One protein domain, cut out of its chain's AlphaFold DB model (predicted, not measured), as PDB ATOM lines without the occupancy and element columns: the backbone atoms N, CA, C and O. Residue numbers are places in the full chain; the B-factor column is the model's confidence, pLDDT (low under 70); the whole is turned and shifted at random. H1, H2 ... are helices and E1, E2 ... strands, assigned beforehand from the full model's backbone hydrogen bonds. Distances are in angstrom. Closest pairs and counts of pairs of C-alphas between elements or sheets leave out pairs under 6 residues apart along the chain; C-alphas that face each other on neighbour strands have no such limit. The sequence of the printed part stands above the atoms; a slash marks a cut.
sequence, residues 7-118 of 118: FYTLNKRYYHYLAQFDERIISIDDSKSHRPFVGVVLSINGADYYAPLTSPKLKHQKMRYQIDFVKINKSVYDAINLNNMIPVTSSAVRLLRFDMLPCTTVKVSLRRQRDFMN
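Overview. This is residues 7 to 118 of the 118 residues of an uncharacterized protein of uncultured Eubacterium sp (UniProt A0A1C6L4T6). What does the model look like? It is a strongly twisted sheet in two parts that share E3: E7, E1, E2, E3 and E6 follow one another round an incomplete ring, while the last residues of E3 pair with E5, beside which lies E4. H3 lies beside E4, E5 and the start of E1, while H1 and H2 only graze the sheet at places far from each other. How large and of what make-up is it? The printed part has 112 residues, with three named helices and seven named strands in the order E1 H1 E2 E3 H2 E4 E5 E6 E7 H3 along the chain; the class is mixed, helices and strands, with 25 of the 112 printed residues in the helices and 34 in the strands, and the neighbour strands are antiparallel. It is compact and rounded, with a radius of gyration of the C-alphas of 13.8 A and spans of 33 by 32 by 27 A.

Arrangement. What lies beside the first strand? E1, residues 7 to 10, has E2, residues 37 to 44, on one side (N 8 to O 37, 2.8 A) and E7, residues 93 to 95, on the other side (N 9 to O 94, 2.8 A). Where does the sheet branch? E3, residues 47 to 54, forms a hairpin with E2 (N 38 to O 51, 2.8 A). On its other side lie E6, residues 86 to 88 (N 88 to O 48, 2.9 A), and E5, residues 78 to 81 (N 54 to O 79, 2.9 A); E5 forms a hairpin with E4, residues 69 to 72 (N 80 to O 70, 2.8 A). How do the helices sit? H1, residues 12 to 18, and H2, residues 58 to 62, only graze the sheet; H3, residues 104 to 116, is on it at a height of 9.0 A, over none of its strands, and its closest C-alphas to E4 are those of Gln 113 and Ile 72, 6.8 A apart. Every O i to N i+4 pair is within hydrogen-bond range in H1 and H3; in H2 0 of 1 is, beside 2 of 2 O i to N i+3 pairs.

Along the chain. Where does the first strand begin and the last helix end? C-alpha 7 of E1 is at (-27.453, -8.628, 34.695), and C-alpha 116 of H3 is at (-28.134, -15.453, 24.077). Which elements are long? From first to last C-alpha E3 measures 22.5 A, H3 18.6 A and E2 17.5 A; E2 bends by 53 degrees at residue 41.

Size, cuts and confidence. How far does it reach? The two C-alphas farthest apart, those of Asn 45 and Thr 104, are 38.3 A apart. Is it unbroken? The printed part has no cut, and the link from H1 to E2, 18 residues, is long. Where is confidence low? The pLDDT is under 70 at residue 65, residues 74 to 77 and residues 102 to 104.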
ATOM      1  N   PHE A   7     -26.661  -8.307  33.514       92.38
ATOM      2  CA  PHE A   7     -27.453  -8.628  34.695       92.38
ATOM      3  C   PHE A   7     -27.009  -7.829  35.908       92.38
ATOM      4  O   PHE A   7     -25.814  -7.627  36.124       92.38
ATOM      5  N   TYR A   8     -27.974  -7.457  36.735       93.88
ATOM      6  CA  TYR A   8     -27.782  -6.636  37.914       93.88
ATOM      7  C   TYR A   8     -28.572  -7.167  39.107       93.88
ATOM      8  O   TYR A   8     -29.591  -7.835  38.955       93.88
ATOM      9  N   THR A   9     -28.108  -6.826  40.302       92.62
ATOM     10  CA  THR A   9     -28.857  -6.944  41.555       92.62
ATOM     11  C   THR A   9     -29.256  -5.561  42.037       92.62
ATOM     12  O   THR A   9     -28.454  -4.625  41.977       92.62
ATOM     13  N   LEU A  10     -30.468  -5.458  42.568       93.38
ATOM     14  CA  LEU A  10     -31.017  -4.225  43.110       93.38
ATOM     15  C   LEU A  10     -30.730  -4.109  44.613       93.38
ATOM     16  O   LEU A  10     -30.746  -5.100  45.345       93.38
ATOM     17  N   ASN A  11     -30.484  -2.892  45.088       92.62
ATOM     18  CA  ASN A  11     -30.375  -2.613  46.512       92.62
ATOM     19  C   ASN A  11     -31.738  -2.815  47.202       92.62
ATOM     20  O   ASN A  11     -32.726  -2.188  46.823       92.62
ATOM     21  N   LYS A  12     -31.784  -3.644  48.256       92.19
ATOM     22  CA  LYS A  12     -33.025  -3.942  48.992       92.19
ATOM     23  C   LYS A  12     -33.698  -2.707  49.587       92.19
ATOM     24  O   LYS A  12     -34.913  -2.591  49.510       92.19
ATOM     25  N   ARG A  13     -32.931  -1.754  50.128       93.75
ATOM     26  CA  ARG A  13     -33.485  -0.507  50.679       93.75
ATOM     27  C   ARG A  13     -34.168   0.320  49.592       93.75
ATOM     28  O   ARG A  13     -35.231   0.874  49.838       93.75
ATOM     29  N   TYR A  14     -33.577   0.373  48.400       94.19
ATOM     30  CA  TYR A  14     -34.175   1.079  47.269       94.19
ATOM     31  C   TYR A  14     -35.435   0.375  46.753       94.19
ATOM     32  O   TYR A  14     -36.442   1.028  46.515       94.19
ATOM     33  N   TYR A  15     -35.416  -0.956  46.668       93.69
ATOM     34  CA  TYR A  15     -36.621  -1.735  46.381       93.69
ATOM     35  C   TYR A  15     -37.745  -1.453  47.385       93.69
ATOM     36  O   TYR A  15     -38.843  -1.115  46.958       93.69
ATOM     37  N   HIS A  16     -37.481  -1.539  48.695       94.38
ATOM     38  CA  HIS A  16     -38.503  -1.282  49.713       94.38
ATOM     39  C   HIS A  16     -39.027   0.152  49.661       94.38
ATOM     40  O   HIS A  16     -40.190   0.371  49.970       94.38
ATOM     41  N   TYR A  17     -38.189   1.117  49.275       95.44
ATOM     42  CA  TYR A  17     -38.636   2.480  49.007       95.44
ATOM     43  C   TYR A  17     -39.613   2.515  47.826       95.44
ATOM     44  O   TYR A  17     -40.722   3.008  47.984       95.44
ATOM     45  N   LEU A  18     -39.250   1.947  46.671       94.62
ATOM     46  CA  LEU A  18     -40.125   1.965  45.498       94.62
ATOM     47  C   LEU A  18     -41.436   1.191  45.723       94.62
ATOM     48  O   LEU A  18     -42.497   1.646  45.305       94.62
ATOM     49  N   ALA A  19     -41.376   0.046  46.407       93.69
ATOM     50  CA  ALA A  19     -42.529  -0.816  46.676       93.69
ATOM     51  C   ALA A  19     -43.601  -0.154  47.566       93.69
ATOM     52  O   ALA A  19     -44.724  -0.643  47.623       93.69
ATOM     53  N   GLN A  20     -43.283   0.961  48.236       96.00
ATOM     54  CA  GLN A  20     -44.274   1.778  48.950       96.00
ATOM     55  C   GLN A  20     -45.196   2.553  47.999       96.00
ATOM     56  O   GLN A  20     -46.286   2.943  48.404       96.00
ATOM     57  N   PHE A  21     -44.761   2.788  46.758       95.25
ATOM     58  CA  PHE A  21     -45.480   3.605  45.780       95.25
ATOM     59  C   PHE A  21     -46.177   2.777  44.696       95.25
ATOM     60  O   PHE A  21     -47.165   3.240  44.134       95.25
ATOM     61  N   ASP A  22     -45.680   1.574  44.392       93.50
ATOM     62  CA  ASP A  22     -46.283   0.687  43.394       93.50
ATOM     63  C   ASP A  22     -46.155  -0.791  43.802       93.50
ATOM     64  O   ASP A  22     -45.061  -1.361  43.864       93.50
ATOM     65  N   GLU A  23     -47.301  -1.433  44.037       91.31
ATOM     66  CA  GLU A  23     -47.417  -2.851  44.400       91.31
ATOM     67  C   GLU A  23     -46.999  -3.815  43.276       91.31
ATOM     68  O   GLU A  23     -46.747  -4.998  43.521       91.31
ATOM     69  N   ARG A  24     -46.905  -3.336  42.028       90.69
ATOM     70  CA  ARG A  24     -46.493  -4.147  40.870       90.69
ATOM     71  C   ARG A  24     -44.991  -4.399  40.839       90.69
ATOM     72  O   ARG A  24     -44.528  -5.269  40.088       90.69
ATOM     73  N   ILE A  25     -44.224  -3.666  41.646       91.19
ATOM     74  CA  ILE A  25     -42.778  -3.835  41.742       91.19
ATOM     75  C   ILE A  25     -42.473  -5.236  42.252       91.19
ATOM     76  O   ILE A  25     -42.896  -5.668  43.324       91.19
ATOM     77  N   ILE A  26     -41.720  -5.977  41.442       89.19
ATOM     78  CA  ILE A  26     -41.457  -7.380  41.721       89.19
ATOM     79  C   ILE A  26     -40.618  -7.516  42.991       89.19
ATOM     80  O   ILE A  26     -39.502  -7.009  43.072       89.19
ATOM     81  N   SER A  27     -41.138  -8.308  43.930       88.56
ATOM     82  CA  SER A  27     -40.447  -8.608  45.180       88.56
ATOM     83  C   SER A  27     -39.096  -9.297  44.975       88.56
ATOM     84  O   SER A  27     -38.962 -10.262  44.202       88.56
ATOM     85  N   ILE A  28     -38.121  -8.804  45.741       89.31
ATOM     86  CA  ILE A  28     -36.764  -9.339  45.888       89.31
ATOM     87  C   ILE A  28     -36.476  -9.769  47.337       89.31
ATOM     88  O   ILE A  28     -35.338  -9.719  47.805       89.31
ATOM     89  N   ASP A  29     -37.506 -10.191  48.061       86.44
ATOM     90  CA  ASP A  29     -37.364 -10.692  49.429       86.44
ATOM     91  C   ASP A  29     -37.159 -12.211  49.457       86.44
ATOM     92  O   ASP A  29     -37.446 -12.921  48.487       86.44
ATOM     93  N   ASP A  30     -36.619 -12.709  50.569       81.94
ATOM     94  CA  ASP A  30     -36.451 -14.136  50.864       81.94
ATOM     95  C   ASP A  30     -35.794 -14.937  49.723       81.94
ATOM     96  O   ASP A  30     -34.702 -14.607  49.240       81.94
ATOM     97  N   SER A  31     -36.482 -15.981  49.252       73.56
ATOM     98  CA  SER A  31     -36.082 -16.853  48.145       73.56
ATOM     99  C   SER A  31     -35.946 -16.125  46.801       73.56
ATOM    100  O   SER A  31     -35.359 -16.667  45.864       73.56
ATOM    101  N   LYS A  32     -36.450 -14.888  46.690       75.44
ATOM    102  CA  LYS A  32     -36.368 -14.037  45.493       75.44
ATOM    103  C   LYS A  32     -35.273 -12.975  45.598       75.44
ATOM    104  O   LYS A  32     -35.100 -12.207  44.654       75.44
ATOM    105  N   SER A  33     -34.500 -12.949  46.684       74.81
ATOM    106  CA  SER A  33     -33.437 -11.957  46.906       74.81
ATOM    107  C   SER A  33     -32.293 -11.977  45.902       74.81
ATOM    108  O   SER A  33     -31.591 -10.980  45.747       74.81
ATOM    109  N   HIS A  34     -32.157 -13.066  45.153       74.81
ATOM    110  CA  HIS A  34     -31.203 -13.176  44.057       74.81
ATOM    111  C   HIS A  34     -31.811 -12.885  42.685       74.81
ATOM    112  O   HIS A  34     -31.155 -13.171  41.685       74.81
ATOM    113  N   ARG A  35     -33.046 -12.362  42.603       86.12
ATOM    114  CA  ARG A  35     -33.688 -12.068  41.319       86.12
ATOM    115  C   ARG A  35     -32.841 -11.055  40.542       86.12
ATOM    116  O   ARG A  35     -32.708  -9.911  40.980       86.12
ATOM    117  N   PRO A  36     -32.299 -11.448  39.383       90.19
ATOM    118  CA  PRO A  36     -31.537 -10.534  38.565       90.19
ATOM    119  C   PRO A  36     -32.462  -9.614  37.769       90.19
ATOM    120  O   PRO A  36     -33.561  -9.990  37.348       90.19
ATOM    121  N   PHE A  37     -31.966  -8.411  37.535       93.31
ATOM    122  CA  PHE A  37     -32.522  -7.440  36.608       93.31
ATOM    123  C   PHE A  37     -31.637  -7.359  35.369       93.31
ATOM    124  O   PHE A  37     -30.432  -7.582  35.452       93.31
ATOM    125  N   VAL A  38     -32.225  -7.025  34.228       93.00
ATOM    126  CA  VAL A  38     -31.526  -6.757  32.971       93.00
ATOM    127  C   VAL A  38     -31.494  -5.255  32.746       93.00
ATOM    128  O   VAL A  38     -32.510  -4.587  32.928       93.00
ATOM    129  N   GLY A  39     -30.342  -4.724  32.349       91.75
ATOM    130  CA  GLY A  39     -30.213  -3.314  32.005       91.75
ATOM    131  C   GLY A  39     -28.889  -2.961  31.322       91.75
ATOM    132  O   GLY A  39     -28.037  -3.824  31.095       91.75
ATOM    133  N   VAL A  40     -28.679  -1.696  30.968       93.56
ATOM    134  CA  VAL A  40     -29.704  -0.634  30.940       93.56
ATOM    135  C   VAL A  40     -30.639  -0.894  29.756       93.56
ATOM    136  O   VAL A  40     -30.162  -1.093  28.643       93.56
ATOM    137  N   VAL A  41     -31.952  -0.958  29.999       91.69
ATOM    138  CA  VAL A  41     -32.952  -1.215  28.943       91.69
ATOM    139  C   VAL A  41     -33.219   0.059  28.149       91.69
ATOM    140  O   VAL A  41     -33.276   0.031  26.923       91.69
ATOM    141  N   LEU A  42     -33.374   1.173  28.862       91.44
ATOM    142  CA  LEU A  42     -33.562   2.511  28.315       91.44
ATOM    143  C   LEU A  42     -33.138   3.551  29.356       91.44
ATOM    144  O   LEU A  42     -33.154   3.265  30.554       91.44
ATOM    145  N   SER A  43     -32.802   4.752  28.897       92.06
ATOM    146  CA  SER A  43     -32.488   5.894  29.758       92.06
ATOM    147  C   SER A  43     -33.441   7.036  29.419       92.06
ATOM    148  O   SER A  43     -33.503   7.466  28.269       92.06
ATOM    149  N   ILE A  44     -34.198   7.517  30.405       90.25
ATOM    150  CA  ILE A  44     -35.148   8.628  30.248       90.25
ATOM    151  C   ILE A  44     -34.871   9.637  31.353       90.25
ATOM    152  O   ILE A  44     -34.802   9.269  32.521       90.25
ATOM    153  N   ASN A  45     -34.731  10.915  30.991       89.06
ATOM    154  CA  ASN A  45     -34.579  12.026  31.940       89.06
ATOM    155  C   ASN A  45     -33.475  11.802  32.995       89.06
ATOM    156  O   ASN A  45     -33.637  12.151  34.161       89.06
ATOM    157  N   GLY A  46     -32.358  11.185  32.595       84.50
ATOM    158  CA  GLY A  46     -31.229  10.900  33.490       84.50
ATOM    159  C   GLY A  46     -31.425   9.705  34.432       84.50
ATOM    160  O   GLY A  46     -30.563   9.465  35.274       84.50
ATOM    161  N   ALA A  47     -32.517   8.948  34.294       88.69
ATOM    162  CA  ALA A  47     -32.738   7.692  35.000       88.69
ATOM    163  C   ALA A  47     -32.572   6.498  34.055       88.69
ATOM    164  O   ALA A  47     -33.145   6.466  32.963       88.69
ATOM    165  N   ASP A  48     -31.828   5.494  34.511       95.44
ATOM    166  CA  ASP A  48     -31.657   4.228  33.808       95.44
ATOM    167  C   ASP A  48     -32.716   3.227  34.260       95.44
ATOM    168  O   ASP A  48     -32.977   3.070  35.456       95.44
ATOM    169  N   TYR A  49     -33.308   2.520  33.303       95.19
ATOM    170  CA  TYR A  49     -34.354   1.544  33.565       95.19
ATOM    171  C   TYR A  49     -33.841   0.113  33.494       95.19
ATOM    172  O   TYR A  49     -33.086  -0.277  32.594       95.19
ATOM    173  N   TYR A  50     -34.317  -0.682  34.447       95.44
ATOM    174  CA  TYR A  50     -33.925  -2.070  34.635       95.44
ATOM    175  C   TYR A  50     -35.173  -2.938  34.722       95.44
ATOM    176  O   TYR A  50     -36.075  -2.658  35.512       95.44
ATOM    177  N   ALA A  51     -35.223  -4.006  33.929       94.31
ATOM    178  CA  ALA A  51     -36.363  -4.913  33.887       94.31
ATOM    179  C   ALA A  51     -36.061  -6.214  34.648       94.31
ATOM    180  O   ALA A  51     -34.986  -6.793  34.469       94.31
ATOM    181  N   PRO A  52     -36.977  -6.713  35.488       92.38
ATOM    182  CA  PRO A  52     -36.761  -7.954  36.221       92.38
ATOM    183  C   PRO A  52     -36.825  -9.173  35.292       92.38
ATOM    184  O   PRO A  52     -37.708  -9.277  34.434       92.38
ATOM    185  N   LEU A  53     -35.942 -10.151  35.523       89.50
ATOM    186  CA  LEU A  53     -36.111 -11.483  34.944       89.50
ATOM    187  C   LEU A  53     -37.228 -12.246  35.649       89.50
ATOM    188  O   LEU A  53     -37.403 -12.168  36.872       89.50
ATOM    189  N   THR A  54     -37.962 -13.041  34.875       82.75
ATOM    190  CA  THR A  54     -38.974 -13.967  35.377       82.75
ATOM    191  C   THR A  54     -38.716 -15.384  34.877       82.75
ATOM    192  O   THR A  54     -38.563 -15.614  33.677       82.75
ATOM    193  N   SER A  55     -38.729 -16.328  35.824       78.38
ATOM    194  CA  SER A  55     -38.621 -17.768  35.576       78.38
ATOM    195  C   SER A  55     -39.652 -18.249  34.558       78.38
ATOM    196  O   SER A  55     -40.767 -17.713  34.543       78.38
ATOM    197  N   PRO A  56     -39.361 -19.279  33.742       73.44
ATOM    198  CA  PRO A  56     -40.356 -19.879  32.873       73.44
ATOM    199  C   PRO A  56     -41.531 -20.356  33.717       73.44
ATOM    200  O   PRO A  56     -41.380 -21.094  34.687       73.44
ATOM    201  N   LYS A  57     -42.727 -19.911  33.352       78.69
ATOM    202  CA  LYS A  57     -43.983 -20.396  33.914       78.69
ATOM    203  C   LYS A  57     -44.746 -21.066  32.787       78.69
ATOM    204  O   LYS A  57     -44.641 -20.630  31.642       78.69
ATOM    205  N   LEU A  58     -45.582 -22.050  33.109       78.62
ATOM    206  CA  LEU A  58     -46.430 -22.729  32.119       78.62
ATOM    207  C   LEU A  58     -47.237 -21.726  31.272       78.62
ATOM    208  O   LEU A  58     -47.341 -21.862  30.056       78.62
ATOM    209  N   LYS A  59     -47.708 -20.633  31.889       77.69
ATOM    210  CA  LYS A  59     -48.396 -19.546  31.177       77.69
ATOM    211  C   LYS A  59     -47.533 -18.813  30.133       77.69
ATOM    212  O   LYS A  59     -48.083 -18.319  29.157       77.69
ATOM    213  N   HIS A  60     -46.205 -18.761  30.278       77.31
ATOM    214  CA  HIS A  60     -45.299 -18.095  29.321       77.31
ATOM    215  C   HIS A  60     -45.184 -18.844  27.983       77.31
ATOM    216  O   HIS A  60     -44.789 -18.248  26.978       77.31
ATOM    217  N   GLN A  61     -45.521 -20.138  27.958       73.81
ATOM    218  CA  GLN A  61     -45.585 -20.920  26.720       73.81
ATOM    219  C   GLN A  61     -46.783 -20.484  25.872       73.81
ATOM    220  O   GLN A  61     -46.656 -20.314  24.663       73.81
ATOM    221  N   LYS A  62     -47.924 -20.232  26.529       77.81
ATOM    222  CA  LYS A  62     -49.189 -19.837  25.891       77.81
ATOM    223  C   LYS A  62     -49.304 -18.330  25.638       77.81
ATOM    224  O   LYS A  62     -50.042 -17.925  24.746       77.81
ATOM    225  N   MET A  63     -48.596 -17.494  26.403       75.06
ATOM    226  CA  MET A  63     -48.605 -16.041  26.199       75.06
ATOM    227  C   MET A  63     -48.059 -15.666  24.822       75.06
ATOM    228  O   MET A  63     -46.981 -16.123  24.417       75.06
ATOM    229  N   ARG A  64     -48.798 -14.795  24.131       73.75
ATOM    230  CA  ARG A  64     -48.371 -14.190  22.869       73.75
ATOM    231  C   ARG A  64     -47.161 -13.288  23.093       73.75
ATOM    232  O   ARG A  64     -46.923 -12.814  24.202       73.75
ATOM    233  N   TYR A  65     -46.382 -13.092  22.033       69.31
ATOM    234  CA  TYR A  65     -45.344 -12.069  22.035       69.31
ATOM    235  C   TYR A  65     -46.038 -10.710  22.148       69.31
ATOM    236  O   TYR A  65     -46.951 -10.430  21.373       69.31
ATOM    237  N   GLN A  66     -45.652  -9.917  23.138       77.38
ATOM    238  CA  GLN A  66     -46.158  -8.564  23.333       77.38
ATOM    239  C   GLN A  66     -44.966  -7.625  23.454       77.38
ATOM    240  O   GLN A  66     -43.874  -8.060  23.823       77.38
ATOM    241  N   ILE A  67     -45.168  -6.351  23.121       80.44
ATOM    242  CA  ILE A  67     -44.095  -5.350  23.138       80.44
ATOM    243  C   ILE A  67     -43.435  -5.230  24.516       80.44
ATOM    244  O   ILE A  67     -42.254  -4.919  24.605       80.44
ATOM    245  N   ASP A  68     -44.179  -5.530  25.579       79.75
ATOM    246  CA  ASP A  68     -43.756  -5.452  26.970       79.75
ATOM    247  C   ASP A  68     -43.237  -6.785  27.546       79.75
ATOM    248  O   ASP A  68     -42.847  -6.839  28.713       79.75
ATOM    249  N   PHE A  69     -43.200  -7.862  26.754       82.75
ATOM    250  CA  PHE A  69     -42.800  -9.193  27.209       82.75
ATOM    251  C   PHE A  69     -41.822  -9.863  26.239       82.75
ATOM    252  O   PHE A  69     -42.204 -10.417  25.204       82.75
ATOM    253  N   VAL A  70     -40.544  -9.882  26.619       82.44
ATOM    254  CA  VAL A  70     -39.464 -10.426  25.785       82.44
ATOM    255  C   VAL A  70     -39.124 -11.842  26.232       82.44
ATOM    256  O   VAL A  70     -38.659 -12.076  27.349       82.44
ATOM    257  N   LYS A  71     -39.332 -12.816  25.345       77.69
ATOM    258  CA  LYS A  71     -38.970 -14.219  25.589       77.69
ATOM    259  C   LYS A  71     -37.475 -14.430  25.349       77.69
ATOM    260  O   LYS A  71     -37.008 -14.212  24.233       77.69
ATOM    261  N   ILE A  72     -36.748 -14.946  26.342       76.06
ATOM    262  CA  ILE A  72     -35.357 -15.382  26.156       76.06
ATOM    263  C   ILE A  72     -35.379 -16.834  25.679       76.06
ATOM    264  O   ILE A  72     -35.962 -17.703  26.333       76.06
ATOM    265  N   ASN A  73     -34.780 -17.092  24.513       72.31
ATOM    266  CA  ASN A  73     -34.766 -18.401  23.855       72.31
ATOM    267  C   ASN A  73     -36.150 -19.089  23.828       72.31
ATOM    268  O   ASN A  73     -36.349 -20.145  24.425       72.31
ATOM    269  N   LYS A  74     -37.150 -18.459  23.196       65.31
ATOM    270  CA  LYS A  74     -38.515 -19.015  23.047       65.31
ATOM    271  C   LYS A  74     -39.184 -19.451  24.374       65.31
ATOM    272  O   LYS A  74     -39.976 -20.387  24.378       65.31
ATOM    273  N   SER A  75     -38.899 -18.764  25.487       61.72
ATOM    274  CA  SER A  75     -39.383 -19.086  26.850       61.72
ATOM    275  C   SER A  75     -38.785 -20.352  27.478       61.72
ATOM    276  O   SER A  75     -39.305 -20.819  28.491       61.72
ATOM    277  N   VAL A  76     -37.713 -20.915  26.911       64.50
ATOM    278  CA  VAL A  76     -37.035 -22.095  27.473       64.50
ATOM    279  C   VAL A  76     -36.231 -21.730  28.722       64.50
ATOM    280  O   VAL A  76     -36.157 -22.533  29.648       64.50
ATOM    281  N   TYR A  77     -35.642 -20.529  28.764       63.72
ATOM    282  CA  TYR A  77     -34.769 -20.129  29.871       63.72
ATOM    283  C   TYR A  77     -35.415 -19.170  30.852       63.72
ATOM    284  O   TYR A  77     -35.414 -19.486  32.030       63.72
ATOM    285  N   ASP A  78     -35.931 -18.035  30.378       75.38
ATOM    286  CA  ASP A  78     -36.555 -16.973  31.175       75.38
ATOM    287  C   ASP A  78     -37.330 -16.030  30.237       75.38
ATOM    288  O   ASP A  78     -37.282 -16.149  29.007       75.38
ATOM    289  N   ALA A  79     -38.052 -15.074  30.810       82.94
ATOM    290  CA  ALA A  79     -38.568 -13.923  30.081       82.94
ATOM    291  C   ALA A  79     -38.247 -12.615  30.819       82.94
ATOM    292  O   ALA A  79     -37.990 -12.616  32.025       82.94
ATOM    293  N   ILE A  80     -38.270 -11.505  30.088       87.62
ATOM    294  CA  ILE A  80     -38.123 -10.147  30.612       87.62
ATOM    295  C   ILE A  80     -39.500  -9.493  30.571       87.62
ATOM    296  O   ILE A  80     -40.148  -9.485  29.523       87.62
ATOM    297  N   ASN A  81     -39.937  -8.950  31.706       85.31
ATOM    298  CA  ASN A  81     -41.206  -8.238  31.799       85.31
ATOM    299  C   ASN A  81     -40.943  -6.727  31.815       85.31
ATOM    300  O   ASN A  81     -40.620  -6.165  32.862       85.31
ATOM    301  N   LEU A  82     -41.018  -6.091  30.646       90.25
ATOM    302  CA  LEU A  82     -40.696  -4.675  30.468       90.25
ATOM    303  C   LEU A  82     -41.734  -3.762  31.123       90.25
ATOM    304  O   LEU A  82     -41.365  -2.695  31.586       90.25
ATOM    305  N   ASN A  83     -42.997  -4.180  31.247       89.25
ATOM    306  CA  ASN A  83     -44.009  -3.402  31.982       89.25
ATOM    307  C   ASN A  83     -43.686  -3.233  33.483       89.25
ATOM    308  O   ASN A  83     -44.199  -2.316  34.112       89.25
ATOM    309  N   ASN A  84     -42.804  -4.071  34.037       91.19
ATOM    310  CA  ASN A  84     -42.359  -4.018  35.429       91.19
ATOM    311  C   ASN A  84     -40.933  -3.462  35.555       91.19
ATOM    312  O   ASN A  84     -40.268  -3.695  36.568       91.19
ATOM    313  N   MET A  85     -40.420  -2.799  34.515       94.62
ATOM    314  CA  MET A  85     -39.145  -2.104  34.619       94.62
ATOM    315  C   MET A  85     -39.249  -0.939  35.596       94.62
ATOM    316  O   MET A  85     -40.276  -0.270  35.686       94.62
ATOM    317  N   ILE A  86     -38.160  -0.683  36.303       95.31
ATOM    318  CA  ILE A  86     -38.089   0.380  37.298       95.31
ATOM    319  C   ILE A  86     -36.946   1.336  36.958       95.31
ATOM    320  O   ILE A  86     -35.903   0.874  36.477       95.31
ATOM    321  N   PRO A  87     -37.113   2.645  37.205       94.94
ATOM    322  CA  PRO A  87     -35.993   3.568  37.192       94.94
ATOM    323  C   PRO A  87     -35.097   3.254  38.390       94.94
ATOM    324  O   PRO A  87     -35.588   3.008  39.493       94.94
ATOM    325  N   VAL A  88     -33.785   3.240  38.184       93.50
ATOM    326  CA  VAL A  88     -32.821   2.984  39.255       93.50
ATOM    327  C   VAL A  88     -31.648   3.940  39.120       93.50
ATOM    328  O   VAL A  88     -31.063   4.097  38.050       93.50
ATOM    329  N   THR A  89     -31.277   4.571  40.230       88.88
ATOM    330  CA  THR A  89     -30.044   5.354  40.302       88.88
ATOM    331  C   THR A  89     -28.833   4.421  40.290       88.88
ATOM    332  O   THR A  89     -28.865   3.326  40.854       88.88
ATOM    333  N   SER A  90     -27.719   4.853  39.698       86.88
ATOM    334  CA  SER A  90     -26.499   4.034  39.601       86.88
ATOM    335  C   SER A  90     -25.970   3.545  40.961       86.88
ATOM    336  O   SER A  90     -25.354   2.486  41.040       86.88
ATOM    337  N   SER A  91     -26.262   4.263  42.051       91.81
ATOM    338  CA  SER A  91     -25.904   3.881  43.425       91.81
ATOM    339  C   SER A  91     -26.772   2.760  44.015       91.81
ATOM    340  O   SER A  91     -26.357   2.090  44.966       91.81
ATOM    341  N   ALA A  92     -27.964   2.529  43.460       93.31
ATOM    342  CA  ALA A  92     -28.935   1.548  43.937       93.31
ATOM    343  C   ALA A  92     -28.889   0.213  43.175       93.31
ATOM    344  O   ALA A  92     -29.657  -0.698  43.484       93.31
ATOM    345  N   VAL A  93     -27.968   0.055  42.223       93.50
ATOM    346  CA  VAL A  93     -27.819  -1.148  41.403       93.50
ATOM    347  C   VAL A  93     -26.367  -1.620  41.386       93.50
ATOM    348  O   VAL A  93     -25.432  -0.833  41.512       93.50
ATOM    349  N   ARG A  94     -26.149  -2.931  41.266       93.56
ATOM    350  CA  ARG A  94     -24.806  -3.521  41.156       93.56
ATOM    351  C   ARG A  94     -24.782  -4.590  40.084       93.56
ATOM    352  O   ARG A  94     -25.747  -5.337  39.952       93.56
ATOM    353  N   LEU A  95     -23.682  -4.680  39.340       93.50
ATOM    354  CA  LEU A  95     -23.489  -5.747  38.362       93.50
ATOM    355  C   LEU A  95     -23.564  -7.111  39.065       93.50
ATOM    356  O   LEU A  95     -22.948  -7.309  40.115       93.50
ATOM    357  N   LEU A  96     -24.317  -8.046  38.487       90.56
ATOM    358  CA  LEU A  96     -24.515  -9.365  39.071       90.56
ATOM    359  C   LEU A  96     -23.191 -10.139  39.119       90.56
ATOM    360  O   LEU A  96     -22.559 -10.429  38.101       90.56
ATOM    361  N   ARG A  97     -22.827 -10.542  40.334       86.12
ATOM    362  CA  ARG A  97     -21.704 -11.423  40.652       86.12
ATOM    363  C   ARG A  97     -22.134 -12.887  40.510       86.12
ATOM    364  O   ARG A  97     -22.725 -13.458  41.424       86.12
ATOM    365  N   PHE A  98     -21.872 -13.507  39.355       82.00
ATOM    366  CA  PHE A  98     -22.275 -14.901  39.093       82.00
ATOM    367  C   PHE A  98     -21.659 -15.911  40.071       82.00
ATOM    368  O   PHE A  98     -22.246 -16.954  40.348       82.00
ATOM    369  N   ASP A  99     -20.467 -15.629  40.578       80.94
ATOM    370  CA  ASP A  99     -19.755 -16.438  41.562       80.94
ATOM    371  C   ASP A  99     -20.491 -16.510  42.910       80.94
ATOM    372  O   ASP A  99     -20.485 -17.568  43.536       80.94
ATOM    373  N   MET A 100     -21.215 -15.451  43.283       76.69
ATOM    374  CA  MET A 100     -21.947 -15.322  44.552       76.69
ATOM    375  C   MET A 100     -23.351 -15.948  44.556       76.69
ATOM    376  O   MET A 100     -24.049 -15.887  45.564       76.69
ATOM    377  N   LEU A 101     -23.803 -16.541  43.447       77.81
ATOM    378  CA  LEU A 101     -25.122 -17.180  43.399       77.81
ATOM    379  C   LEU A 101     -25.148 -18.492  44.221       77.81
ATOM    380  O   LEU A 101     -24.157 -19.228  44.231       77.81
ATOM    381  N   PRO A 102     -26.282 -18.833  44.857       67.56
ATOM    382  CA  PRO A 102     -26.359 -19.941  45.815       67.56
ATOM    383  C   PRO A 102     -26.287 -21.342  45.183       67.56
ATOM    384  O   PRO A 102     -25.927 -22.294  45.861       67.56
ATOM    385  N   CYS A 103     -26.605 -21.497  43.888       68.81
ATOM    386  CA  CYS A 103     -26.676 -22.807  43.224       68.81
ATOM    387  C   CYS A 103     -26.036 -22.798  41.825       68.81
ATOM    388  O   CYS A 103     -26.179 -21.837  41.064       68.81
ATOM    389  N   THR A 104     -25.370 -23.897  41.460       67.62
ATOM    390  CA  THR A 104     -24.741 -24.111  40.145       67.62
ATOM    391  C   THR A 104     -25.752 -24.068  38.999       67.62
ATOM    392  O   THR A 104     -25.463 -23.472  37.964       67.62
ATOM    393  N   THR A 105     -26.966 -24.584  39.189       70.44
ATOM    394  CA  THR A 105     -28.022 -24.573  38.162       70.44
ATOM    395  C   THR A 105     -28.463 -23.154  37.796       70.44
ATOM    396  O   THR A 105     -28.567 -22.823  36.614       70.44
ATOM    397  N   VAL A 106     -28.647 -22.275  38.792       72.19
ATOM    398  CA  VAL A 106     -28.998 -20.860  38.562       72.19
ATOM    399  C   VAL A 106     -27.858 -20.138  37.841       72.19
ATOM    400  O   VAL A 106     -28.099 -19.410  36.879       72.19
ATOM    401  N   LYS A 107     -26.603 -20.402  38.238       77.44
ATOM    402  CA  LYS A 107     -25.411 -19.869  37.554       77.44
ATOM    403  C   LYS A 107     -25.373 -20.273  36.082       77.44
ATOM    404  O   LYS A 107     -25.138 -19.421  35.229       77.44
ATOM    405  N   VAL A 108     -25.595 -21.554  35.781       79.88
ATOM    406  CA  VAL A 108     -25.584 -22.084  34.408       79.88
ATOM    407  C   VAL A 108     -26.713 -21.477  33.577       79.88
ATOM    408  O   VAL A 108     -26.467 -21.065  32.444       79.88
ATOM    409  N   SER A 109     -27.921 -21.362  34.138       79.06
ATOM    410  CA  SER A 109     -29.066 -20.752  33.448       79.06
ATOM    411  C   SER A 109     -28.786 -19.297  33.063       79.06
ATOM    412  O   SER A 109     -28.858 -18.942  31.887       79.06
ATOM    413  N   LEU A 110     -28.355 -18.469  34.022       79.62
ATOM    414  CA  LEU A 110     -28.076 -17.055  33.764       79.62
ATOM    415  C   LEU A 110     -26.900 -16.860  32.797       79.62
ATOM    416  O   LEU A 110     -26.911 -15.925  32.001       79.62
ATOM    417  N   ARG A 111     -25.891 -17.744  32.805       82.44
ATOM    418  CA  ARG A 111     -24.814 -17.712  31.797       82.44
ATOM    419  C   ARG A 111     -25.361 -17.951  30.389       82.44
ATOM    420  O   ARG A 111     -25.129 -17.119  29.522       82.44
ATOM    421  N   ARG A 112     -26.165 -19.003  30.191       81.50
ATOM    422  CA  ARG A 112     -26.801 -19.294  28.889       81.50
ATOM    423  C   ARG A 112     -27.654 -18.127  28.388       81.50
ATOM    424  O   ARG A 112     -27.652 -17.828  27.200       81.50
ATOM    425  N   GLN A 113     -28.363 -17.449  29.288       80.25
ATOM    426  CA  GLN A 113     -29.165 -16.276  28.936       80.25
ATOM    427  C   GLN A 113     -28.307 -15.073  28.545       80.25
ATOM    428  O   GLN A 113     -28.603 -14.427  27.546       80.25
ATOM    429  N   ARG A 114     -27.233 -14.785  29.293       81.38
ATOM    430  CA  ARG A 114     -26.275 -13.727  28.939       81.38
ATOM    431  C   ARG A 114     -25.721 -13.941  27.537       81.38
ATOM    432  O   ARG A 114     -25.613 -12.973  26.795       81.38
ATOM    433  N   ASP A 115     -25.357 -15.179  27.223       83.62
ATOM    434  CA  ASP A 115     -24.743 -15.545  25.948       83.62
ATOM    435  C   ASP A 115     -25.767 -15.507  24.793       83.62
ATOM    436  O   ASP A 115     -25.387 -15.295  23.655       83.62
ATOM    437  N   PHE A 116     -27.069 -15.652  25.071       78.56
ATOM    438  CA  PHE A 116     -28.134 -15.453  24.077       78.56
ATOM    439  C   PHE A 116     -28.441 -13.969  23.814       78.56
ATOM    440  O   PHE A 116     -28.822 -13.600  22.708       78.56
ATOM    441  N   MET A 117     -28.332 -13.114  24.836       73.88
ATOM    442  CA  MET A 117     -28.633 -11.680  24.720       73.88
ATOM    443  C   MET A 117     -27.523 -10.863  24.035       73.88
ATOM    444  O   MET A 117     -27.729  -9.676  23.795       73.88
ATOM    445  N   ASN A 118     -26.348 -11.452  23.778       77.38
ATOM    446  CA  ASN A 118     -25.105 -10.754  23.421       77.38
ATOM    447  C   ASN A 118     -24.330 -11.434  22.300       77.38
ATOM    448  O   ASN A 118     -23.446 -10.739  21.737       77.38
TER     449      ASN A 118